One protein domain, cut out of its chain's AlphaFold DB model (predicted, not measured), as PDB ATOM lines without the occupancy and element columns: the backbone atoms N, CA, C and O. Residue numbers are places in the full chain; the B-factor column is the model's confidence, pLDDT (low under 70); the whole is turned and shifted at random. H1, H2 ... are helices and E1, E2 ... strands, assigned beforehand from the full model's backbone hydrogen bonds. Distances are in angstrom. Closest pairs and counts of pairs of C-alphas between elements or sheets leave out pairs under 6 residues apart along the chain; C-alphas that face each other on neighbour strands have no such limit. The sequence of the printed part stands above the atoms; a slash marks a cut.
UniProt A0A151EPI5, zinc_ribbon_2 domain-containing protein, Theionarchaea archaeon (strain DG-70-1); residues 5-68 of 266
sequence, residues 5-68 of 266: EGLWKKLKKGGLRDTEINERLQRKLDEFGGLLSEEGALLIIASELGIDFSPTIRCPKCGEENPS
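What this domain is: This is residues 5 to 68 of the 266 residues of the protein "zinc_ribbon_2 domain-containing protein" of Theionarchaea archaeon (strain DG-70-1) (UniProt A0A151EPI5). Three helices make a small body at one end, H1 and H3 side by side and H2 set crosswise to both, and a small two-stranded hairpin, E1 and E2, lies at the far end of the long axis. The link of residues 49 to 55 leads from the body to the hairpin. The printed part has 64 residues with three named helices, then two named strands; the sheet, order E1 - E2, is antiparallel and the class is mostly helix. The whole is loose, with a radius of gyration of the C-alphas of 13.8 A, and elongated, spanning 45 by 24 by 19 A.

How they stand to each other: H1, residues 5 to 13, and H2, residues 18 to 31, only just touch, with 3 pairs of C-alphas within 8 A, through residues 18 to 21 of H2 alone. Their closest C-alphas, of Lys 12 and Asp 18, are 7.3 A apart, at a steep tilt of 60 degrees, opposite ways. H3, residues 38 to 48, touches H1 at a shallow tilt of 28 degrees, the same way; the closest C-alphas, of Leu 7 and Leu 42, are 6.5 A apart. H2 touches H3 with residues 24 to 29 alone, about perpendicular at 77 degrees; the closest C-alphas, of Lys 28 and Ala 41, are 5.9 A apart. In H1, H2 and H3 every O i to N i+4 pair is within hydrogen-bond range. E1, residues 56 to 58, and E2, residues 65 to 67, form an antiparallel hairpin at 141 degrees, with N 57 and O 66 at 2.8 A. E2 is apart from H1, H2 and H3.

Where its parts are: H1 begins at C-alpha 5, (8.269, 42.384, 40.295). H2 is 20.0 A long, H3 15.5 A and H1 12.6 A; E1 is 6.8 A and E2 7.0 A. E2 ends at C-alpha 67, (21.096, 36.051, 27.724).

The domain as a whole: The C-alphas farthest apart, of Gly 33 and Lys 61, are 45.6 A apart. The printed part has no cut; the link H1 to H2 is tight, and the other links are short. No printed residue is under 70 in pLDDT.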
ATOM      1  N   GLU A   5       7.374  42.413  39.125       83.75
ATOM      2  CA  GLU A   5       8.269  42.384  40.295       83.75
ATOM      3  C   GLU A   5       9.761  42.378  39.912       83.75
ATOM      4  O   GLU A   5      10.583  43.061  40.526       83.75
ATOM      5  N   GLY A   6      10.120  41.628  38.865       82.94
ATOM      6  CA  GLY A   6      11.488  41.568  38.351       82.94
ATOM      7  C   GLY A   6      11.904  42.869  37.668       82.94
ATOM      8  O   GLY A   6      13.047  43.307  37.831       82.94
ATOM      9  N   LEU A   7      10.962  43.506  36.963       84.69
ATOM     10  CA  LEU A   7      11.144  44.823  36.348       84.69
ATOM     11  C   LEU A   7      11.453  45.886  37.405       84.69
ATOM     12  O   LEU A   7      12.475  46.571  37.341       84.69
ATOM     13  N   TRP A   8      10.631  45.917  38.450       87.88
ATOM     14  CA  TRP A   8      10.771  46.840  39.570       87.88
ATOM     15  C   TRP A   8      12.132  46.737  40.264       87.88
ATOM     16  O   TRP A   8      12.803  47.739  40.506       87.88
ATOM     17  N   LYS A   9      12.583  45.512  40.559       87.62
ATOM     18  CA  LYS A   9      13.840  45.279  41.287       87.62
ATOM     19  C   LYS A   9      15.068  45.771  40.517       87.62
ATOM     20  O   LYS A   9      15.983  46.333  41.116       87.62
ATOM     21  N   LYS A  10      15.102  45.568  39.199       86.25
ATOM     22  CA  LYS A  10      16.207  46.028  38.343       86.25
ATOM     23  C   LYS A  10      16.194  47.554  38.163       86.25
ATOM     24  O   LYS A  10      17.269  48.140  38.188       86.25
ATOM     25  N   LEU A  11      15.025  48.203  38.081       88.62
ATOM     26  CA  LEU A  11      14.935  49.674  38.065       88.62
ATOM     27  C   LEU A  11      15.495  50.290  39.355       88.62
ATOM     28  O   LEU A  11      16.286  51.229  39.297       88.62
ATOM     29  N   LYS A  12      15.183  49.699  40.516       90.75
ATOM     30  CA  LYS A  12      15.789  50.106  41.795       90.75
ATOM     31  C   LYS A  12      17.302  49.909  41.810       90.75
ATOM     32  O   LYS A  12      18.030  50.758  42.313       90.75
ATOM     33  N   LYS A  13      17.792  48.805  41.233       87.00
ATOM     34  CA  LYS A  13      19.237  48.550  41.093       87.00
ATOM     35  C   LYS A  13      19.922  49.578  40.179       87.00
ATOM     36  O   LYS A  13      21.090  49.873  40.394       87.00
ATOM     37  N   GLY A  14      19.193  50.143  39.214       83.69
ATOM     38  CA  GLY A  14      19.620  51.268  38.375       83.69
ATOM     39  C   GLY A  14      19.597  52.637  39.069       83.69
ATOM     40  O   GLY A  14      19.821  53.643  38.407       83.69
ATOM     41  N   GLY A  15      19.325  52.694  40.380       86.31
ATOM     42  CA  GLY A  15      19.391  53.920  41.182       86.31
ATOM     43  C   GLY A  15      18.065  54.662  41.358       86.31
ATOM     44  O   GLY A  15      18.048  55.717  41.989       86.31
ATOM     45  N   LEU A  16      16.947  54.137  40.845       89.88
ATOM     46  CA  LEU A  16      15.646  54.795  40.983       89.88
ATOM     47  C   LEU A  16      14.972  54.484  42.326       89.88
ATOM     48  O   LEU A  16      14.968  53.348  42.808       89.88
ATOM     49  N   ARG A  17      14.335  55.507  42.907       91.31
ATOM     50  CA  ARG A  17      13.491  55.383  44.107       91.31
ATOM     51  C   ARG A  17      12.082  54.926  43.731       91.31
ATOM     52  O   ARG A  17      11.608  55.205  42.636       91.31
ATOM     53  N   ASP A  18      11.384  54.279  44.664       90.81
ATOM     54  CA  ASP A  18      10.036  53.739  44.416       90.81
ATOM     55  C   ASP A  18       9.022  54.819  44.001       90.81
ATOM     56  O   ASP A  18       8.190  54.581  43.131       90.81
ATOM     57  N   THR A  19       9.104  56.018  44.585       91.69
ATOM     58  CA  THR A  19       8.226  57.143  44.229       91.69
ATOM     59  C   THR A  19       8.445  57.600  42.789       91.69
ATOM     60  O   THR A  19       7.488  57.815  42.056       91.69
ATOM     61  N   GLU A  20       9.700  57.644  42.348       92.06
ATOM     62  CA  GLU A  20      10.059  58.062  40.994       92.06
ATOM     63  C   GLU A  20       9.674  57.015  39.940       92.06
ATOM     64  O   GLU A  20       9.242  57.364  38.841       92.06
ATOM     65  N   ILE A  21       9.763  55.725  40.282       91.81
ATOM     66  CA  ILE A  21       9.264  54.637  39.430       91.81
ATOM     67  C   ILE A  21       7.745  54.762  39.258       91.81
ATOM     68  O   ILE A  21       7.257  54.680  38.134       91.81
ATOM     69  N   ASN A  22       7.011  55.006  40.347       93.19
ATOM     70  CA  ASN A  22       5.557  55.178  40.319       93.19
ATOM     71  C   ASN A  22       5.119  56.374  39.469       93.19
ATOM     72  O   ASN A  22       4.229  56.235  38.634       93.19
ATOM     73  N   GLU A  23       5.760  57.531  39.641       94.75
ATOM     74  CA  GLU A  23       5.441  58.735  38.869       94.75
ATOM     75  C   GLU A  23       5.686  58.542  37.369       94.75
ATOM     76  O   GLU A  23       4.857  58.935  36.546       94.75
ATOM     77  N   ARG A  24       6.807  57.913  36.992       93.50
ATOM     78  CA  ARG A  24       7.115  57.614  35.585       93.50
ATOM     79  C   ARG A  24       6.158  56.577  35.003       93.50
ATOM     80  O   ARG A  24       5.741  56.719  33.858       93.50
ATOM     81  N   LEU A  25       5.803  55.559  35.787       93.12
ATOM     82  CA  LEU A  25       4.862  54.511  35.398       93.12
ATOM     83  C   LEU A  25       3.483  55.095  35.088       93.12
ATOM     84  O   LEU A  25       2.969  54.862  33.999       93.12
ATOM     85  N   GLN A  26       2.923  55.887  36.005       93.38
ATOM     86  CA  GLN A  26       1.617  56.521  35.804       93.38
ATOM     87  C   GLN A  26       1.630  57.449  34.590       93.38
ATOM     88  O   GLN A  26       0.787  57.313  33.713       93.38
ATOM     89  N   ARG A  27       2.674  58.276  34.444       94.00
ATOM     90  CA  ARG A  27       2.831  59.152  33.276       94.00
ATOM     91  C   ARG A  27       2.795  58.385  31.951       94.00
ATOM     92  O   ARG A  27       2.168  58.847  31.006       94.00
ATOM     93  N   LYS A  28       3.449  57.221  31.877       92.31
ATOM     94  CA  LYS A  28       3.437  56.367  30.677       92.31
ATOM     95  C   LYS A  28       2.087  55.690  30.455       92.31
ATOM     96  O   LYS A  28       1.657  55.562  29.316       92.31
ATOM     97  N   LEU A  29       1.407  55.258  31.512       91.69
ATOM     98  CA  LEU A  29       0.071  54.671  31.389       91.69
ATOM     99  C   LEU A  29      -0.953  55.696  30.882       91.69
ATOM    100  O   LEU A  29      -1.752  55.362  30.004       91.69
ATOM    101  N   ASP A  30      -0.864  56.936  31.364       91.81
ATOM    102  CA  ASP A  30      -1.701  58.055  30.927       91.81
ATOM    103  C   ASP A  30      -1.391  58.471  29.480       91.81
ATOM    104  O   ASP A  30      -2.311  58.676  28.689       91.81
ATOM    105  N   GLU A  31      -0.106  58.527  29.100       92.00
ATOM    106  CA  GLU A  31       0.349  58.862  27.739       92.00
ATOM    107  C   GLU A  31      -0.229  57.906  26.680       92.00
ATOM    108  O   GLU A  31      -0.618  58.337  25.595       92.00
ATOM    109  N   PHE A  32      -0.332  56.611  27.001       87.56
ATOM    110  CA  PHE A  32      -0.811  55.575  26.079       87.56
ATOM    111  C   PHE A  32      -2.271  55.144  26.318       87.56
ATOM    112  O   PHE A  32      -2.729  54.185  25.696       87.56
ATOM    113  N   GLY A  33      -3.019  55.834  27.187       73.88
ATOM    114  CA  GLY A  33      -4.482  55.725  27.281       73.88
ATOM    115  C   GLY A  33      -5.029  54.302  27.455       73.88
ATOM    116  O   GLY A  33      -6.004  53.933  26.801       73.88
ATOM    117  N   GLY A  34      -4.390  53.475  28.290       75.62
ATOM    118  CA  GLY A  34      -4.838  52.104  28.590       75.62
ATOM    119  C   GLY A  34      -4.489  51.034  27.543       75.62
ATOM    120  O   GLY A  34      -4.800  49.861  27.748       75.62
ATOM    121  N   LEU A  35      -3.806  51.393  26.450       80.00
ATOM    122  CA  LEU A  35      -3.253  50.424  25.487       80.00
ATOM    123  C   LEU A  35      -2.014  49.694  26.023       80.00
ATOM    124  O   LEU A  35      -1.633  48.646  25.499       80.00
ATOM    125  N   LEU A  36      -1.373  50.251  27.050       84.94
ATOM    126  CA  LEU A  36      -0.137  49.741  27.620       84.94
ATOM    127  C   LEU A  36      -0.409  49.062  28.966       84.94
ATOM    128  O   LEU A  36      -1.035  49.653  29.845       84.94
ATOM    129  N   SER A  37       0.088  47.836  29.152       89.06
ATOM    130  CA  SER A  37       0.098  47.211  30.478       89.06
ATOM    131  C   SER A  37       1.172  47.845  31.366       89.06
ATOM    132  O   SER A  37       2.133  48.442  30.870       89.06
ATOM    133  N   GLU A  38       1.055  47.672  32.683       88.31
ATOM    134  CA  GLU A  38       2.079  48.137  33.626       88.31
ATOM    135  C   GLU A  38       3.463  47.538  33.315       88.31
ATOM    136  O   GLU A  38       4.474  48.228  33.427       88.31
ATOM    137  N   GLU A  39       3.538  46.277  32.875       88.00
ATOM    138  CA  GLU A  39       4.805  45.666  32.457       88.00
ATOM    139  C   GLU A  39       5.380  46.332  31.207       88.00
ATOM    140  O   GLU A  39       6.590  46.551  31.131       88.00
ATOM    141  N   GLY A  40       4.519  46.670  30.243       86.75
ATOM    142  CA  GLY A  40       4.911  47.400  29.041       86.75
ATOM    143  C   GLY A  40       5.486  48.773  29.380       86.75
ATOM    144  O   GLY A  40       6.558  49.126  28.893       86.75
ATOM    145  N   ALA A  41       4.834  49.511  30.280       89.56
ATOM    146  CA  ALA A  41       5.302  50.821  30.730       89.56
ATOM    147  C   ALA A  41       6.670  50.742  31.421       89.56
ATOM    148  O   ALA A  41       7.567  51.530  31.122       89.56
ATOM    149  N   LEU A  42       6.867  49.756  32.302       89.50
ATOM    150  CA  LEU A  42       8.144  49.551  32.992       89.50
ATOM    151  C   LEU A  42       9.287  49.196  32.028       89.50
ATOM    152  O   LEU A  42      10.418  49.625  32.251       89.50
ATOM    153  N   LEU A  43       9.006  48.449  30.955       87.81
ATOM    154  CA  LEU A  43       9.991  48.143  29.911       87.81
ATOM    155  C   LEU A  43      10.399  49.385  29.110       87.81
ATOM    156  O   LEU A  43      11.577  49.540  28.793       87.81
ATOM    157  N   ILE A  44       9.455  50.282  28.818       88.94
ATOM    158  CA  ILE A  44       9.757  51.552  28.143       88.94
ATOM    159  C   ILE A  44      10.652  52.420  29.031       88.94
ATOM    160  O   ILE A  44      11.706  52.860  28.580       88.94
ATOM    161  N   ILE A  45      10.286  52.595  30.306       89.50
ATOM    162  CA  ILE A  45      11.079  53.372  31.276       89.50
ATOM    163  C   ILE A  45      12.496  52.807  31.389       89.50
ATOM    164  O   ILE A  45      13.476  53.546  31.399       89.50
ATOM    165  N   ALA A  46      12.615  51.485  31.453       86.75
ATOM    166  CA  ALA A  46      13.900  50.815  31.480       86.75
ATOM    167  C   ALA A  46      14.755  51.082  30.233       86.75
ATOM    168  O   ALA A  46      15.948  51.357  30.360       86.75
ATOM    169  N   SER A  47      14.145  51.021  29.047       86.88
ATOM    170  CA  SER A  47      14.819  51.296  27.778       86.88
ATOM    171  C   SER A  47      15.278  52.752  27.678       86.88
ATOM    172  O   SER A  47      16.384  52.999  27.208       86.88
ATOM    173  N   GLU A  48      14.466  53.709  28.135       89.06
ATOM    174  CA  GLU A  48      14.823  55.137  28.182       89.06
ATOM    175  C   GLU A  48      16.042  55.396  29.078       89.06
ATOM    176  O   GLU A  48      16.850  56.280  28.804       89.06
ATOM    177  N   LEU A  49      16.193  54.600  30.137       86.81
ATOM    178  CA  LEU A  49      17.305  54.676  31.085       86.81
ATOM    179  C   LEU A  49      18.523  53.839  30.664       86.81
ATOM    180  O   LEU A  49      19.504  53.783  31.403       86.81
ATOM    181  N   GLY A  50      18.470  53.164  29.511       82.25
ATOM    182  CA  GLY A  50      19.547  52.294  29.033       82.25
ATOM    183  C   GLY A  50      19.781  51.051  29.900       82.25
ATOM    184  O   GLY A  50      20.871  50.484  29.887       82.25
ATOM    185  N   ILE A  51      18.784  50.625  30.680       82.12
ATOM    186  CA  ILE A  51      18.886  49.440  31.535       82.12
ATOM    187  C   ILE A  51      18.478  48.219  30.707       82.12
ATOM    188  O   ILE A  51      17.332  48.116  30.274       82.12
ATOM    189  N   ASP A  52      19.393  47.266  30.513       75.19
ATOM    190  CA  ASP A  52      19.094  46.049  29.755       75.19
ATOM    191  C   ASP A  52      18.254  45.047  30.577       75.19
ATOM    192  O   ASP A  52      18.644  44.514  31.629       75.19
ATOM    193  N   PHE A  53      17.046  44.787  30.078       71.31
ATOM    194  CA  PHE A  53      16.081  43.865  30.666       71.31
ATOM    195  C   PHE A  53      15.992  42.515  29.981       71.31
ATOM    196  O   PHE A  53      15.138  41.716  30.383       71.31
ATOM    197  N   SER A  54      16.896  42.229  29.045       72.69
ATOM    198  CA  SER A  54      17.023  40.918  28.424       72.69
ATOM    199  C   SER A  54      16.942  39.841  29.511       72.69
ATOM    200  O   SER A  54      17.697  39.888  30.494       72.69
ATOM    201  N   PRO A  55      15.946  38.935  29.443       74.19
ATOM    202  CA  PRO A  55      15.840  37.875  30.424       74.19
ATOM    203  C   PRO A  55      17.148  37.096  30.368       74.19
ATOM    204  O   PRO A  55      17.640  36.832  29.275       74.19
ATOM    205  N   THR A  56      17.727  36.761  31.516       82.75
ATOM    206  CA  THR A  56      18.957  35.972  31.592       82.75
ATOM    207  C   THR A  56      18.642  34.565  32.087       82.75
ATOM    208  O   THR A  56      17.638  34.327  32.759       82.75
ATOM    209  N   ILE A  57      19.480  33.606  31.713       87.88
ATOM    210  CA  ILE A  57      19.449  32.222  32.167       87.88
ATOM    211  C   ILE A  57      20.811  31.888  32.771       87.88
ATOM    212  O   ILE A  57      21.853  32.209  32.199       87.88
ATOM    213  N   ARG A  58      20.818  31.244  33.940       89.94
ATOM    214  CA  ARG A  58      22.058  30.738  34.533       89.94
ATOM    215  C   ARG A  58      22.418  29.398  33.922       89.94
ATOM    216  O   ARG A  58      21.579  28.503  33.835       89.94
ATOM    217  N   CYS A  59      23.673  29.257  33.518       92.69
ATOM    218  CA  CYS A  59      24.181  27.998  33.009       92.69
ATOM    219  C   CYS A  59      24.166  26.935  34.122       92.69
ATOM    220  O   CYS A  59      24.785  27.156  35.163       92.69
ATOM    221  N   PRO A  60      23.549  25.760  33.912       89.62
ATOM    222  CA  PRO A  60      23.519  24.707  34.927       89.62
ATOM    223  C   PRO A  60      24.895  24.069  35.170       89.62
ATOM    224  O   PRO A  60      25.094  23.435  36.200       89.62
ATOM    225  N   LYS A  61      25.844  24.221  34.235       93.38
ATOM    226  CA  LYS A  61      27.179  23.614  34.329       93.38
ATOM    227  C   LYS A  61      28.201  24.508  35.034       93.38
ATOM    228  O   LYS A  61      28.972  24.008  35.840       93.38
ATOM    229  N   CYS A  62      28.240  25.801  34.709       94.19
ATOM    230  CA  CYS A  62      29.252  26.725  35.245       94.19
ATOM    231  C   CYS A  62      28.681  27.910  36.037       94.19
ATOM    232  O   CYS A  62      29.450  28.696  36.573       94.19
ATOM    233  N   GLY A  63      27.357  28.069  36.103       90.19
ATOM    234  CA  GLY A  63      26.708  29.162  36.833       90.19
ATOM    235  C   GLY A  63      26.667  30.514  36.114       90.19
ATOM    236  O   GLY A  63      26.003  31.417  36.616       90.19
ATOM    237  N   GLU A  64      27.307  30.648  34.946       93.94
ATOM    238  CA  GLU A  64      27.370  31.900  34.178       93.94
ATOM    239  C   GLU A  64      25.979  32.440  33.814       93.94
ATOM    240  O   GLU A  64      25.125  31.691  33.322       93.94
ATOM    241  N   GLU A  65      25.764  33.744  33.997       87.75
ATOM    242  CA  GLU A  65      24.544  34.419  33.555       87.75
ATOM    243  C   GLU A  65      24.641  34.752  32.069       87.75
ATOM    244  O   GLU A  65      25.418  35.595  31.639       87.75
ATOM    245  N   ASN A  66      23.822  34.077  31.271       90.00
ATOM    246  CA  ASN A  66      23.757  34.270  29.830       90.00
ATOM    247  C   ASN A  66      22.435  34.936  29.447       90.00
ATOM    248  O   ASN A  66      21.437  34.748  30.147       90.00
ATOM    249  N   PRO A  67      22.366  35.655  28.318       85.06
ATOM    250  CA  PRO A  67      21.096  36.051  27.724       85.06
ATOM    251  C   PRO A  67      20.195  34.826  27.504       85.06
ATOM    252  O   PRO A  67      20.648  33.763  27.081       85.06
ATOM    253  N   SER A  68      18.911  34.931  27.826       81.69
ATOM    254  CA  SER A  68      17.971  33.799  27.784       81.69
ATOM    255  C   SER A  68      17.693  33.283  26.375       81.69
ATOM    256  O   SER A  68      17.171  32.181  26.224       81.69
TER     257      SER A  68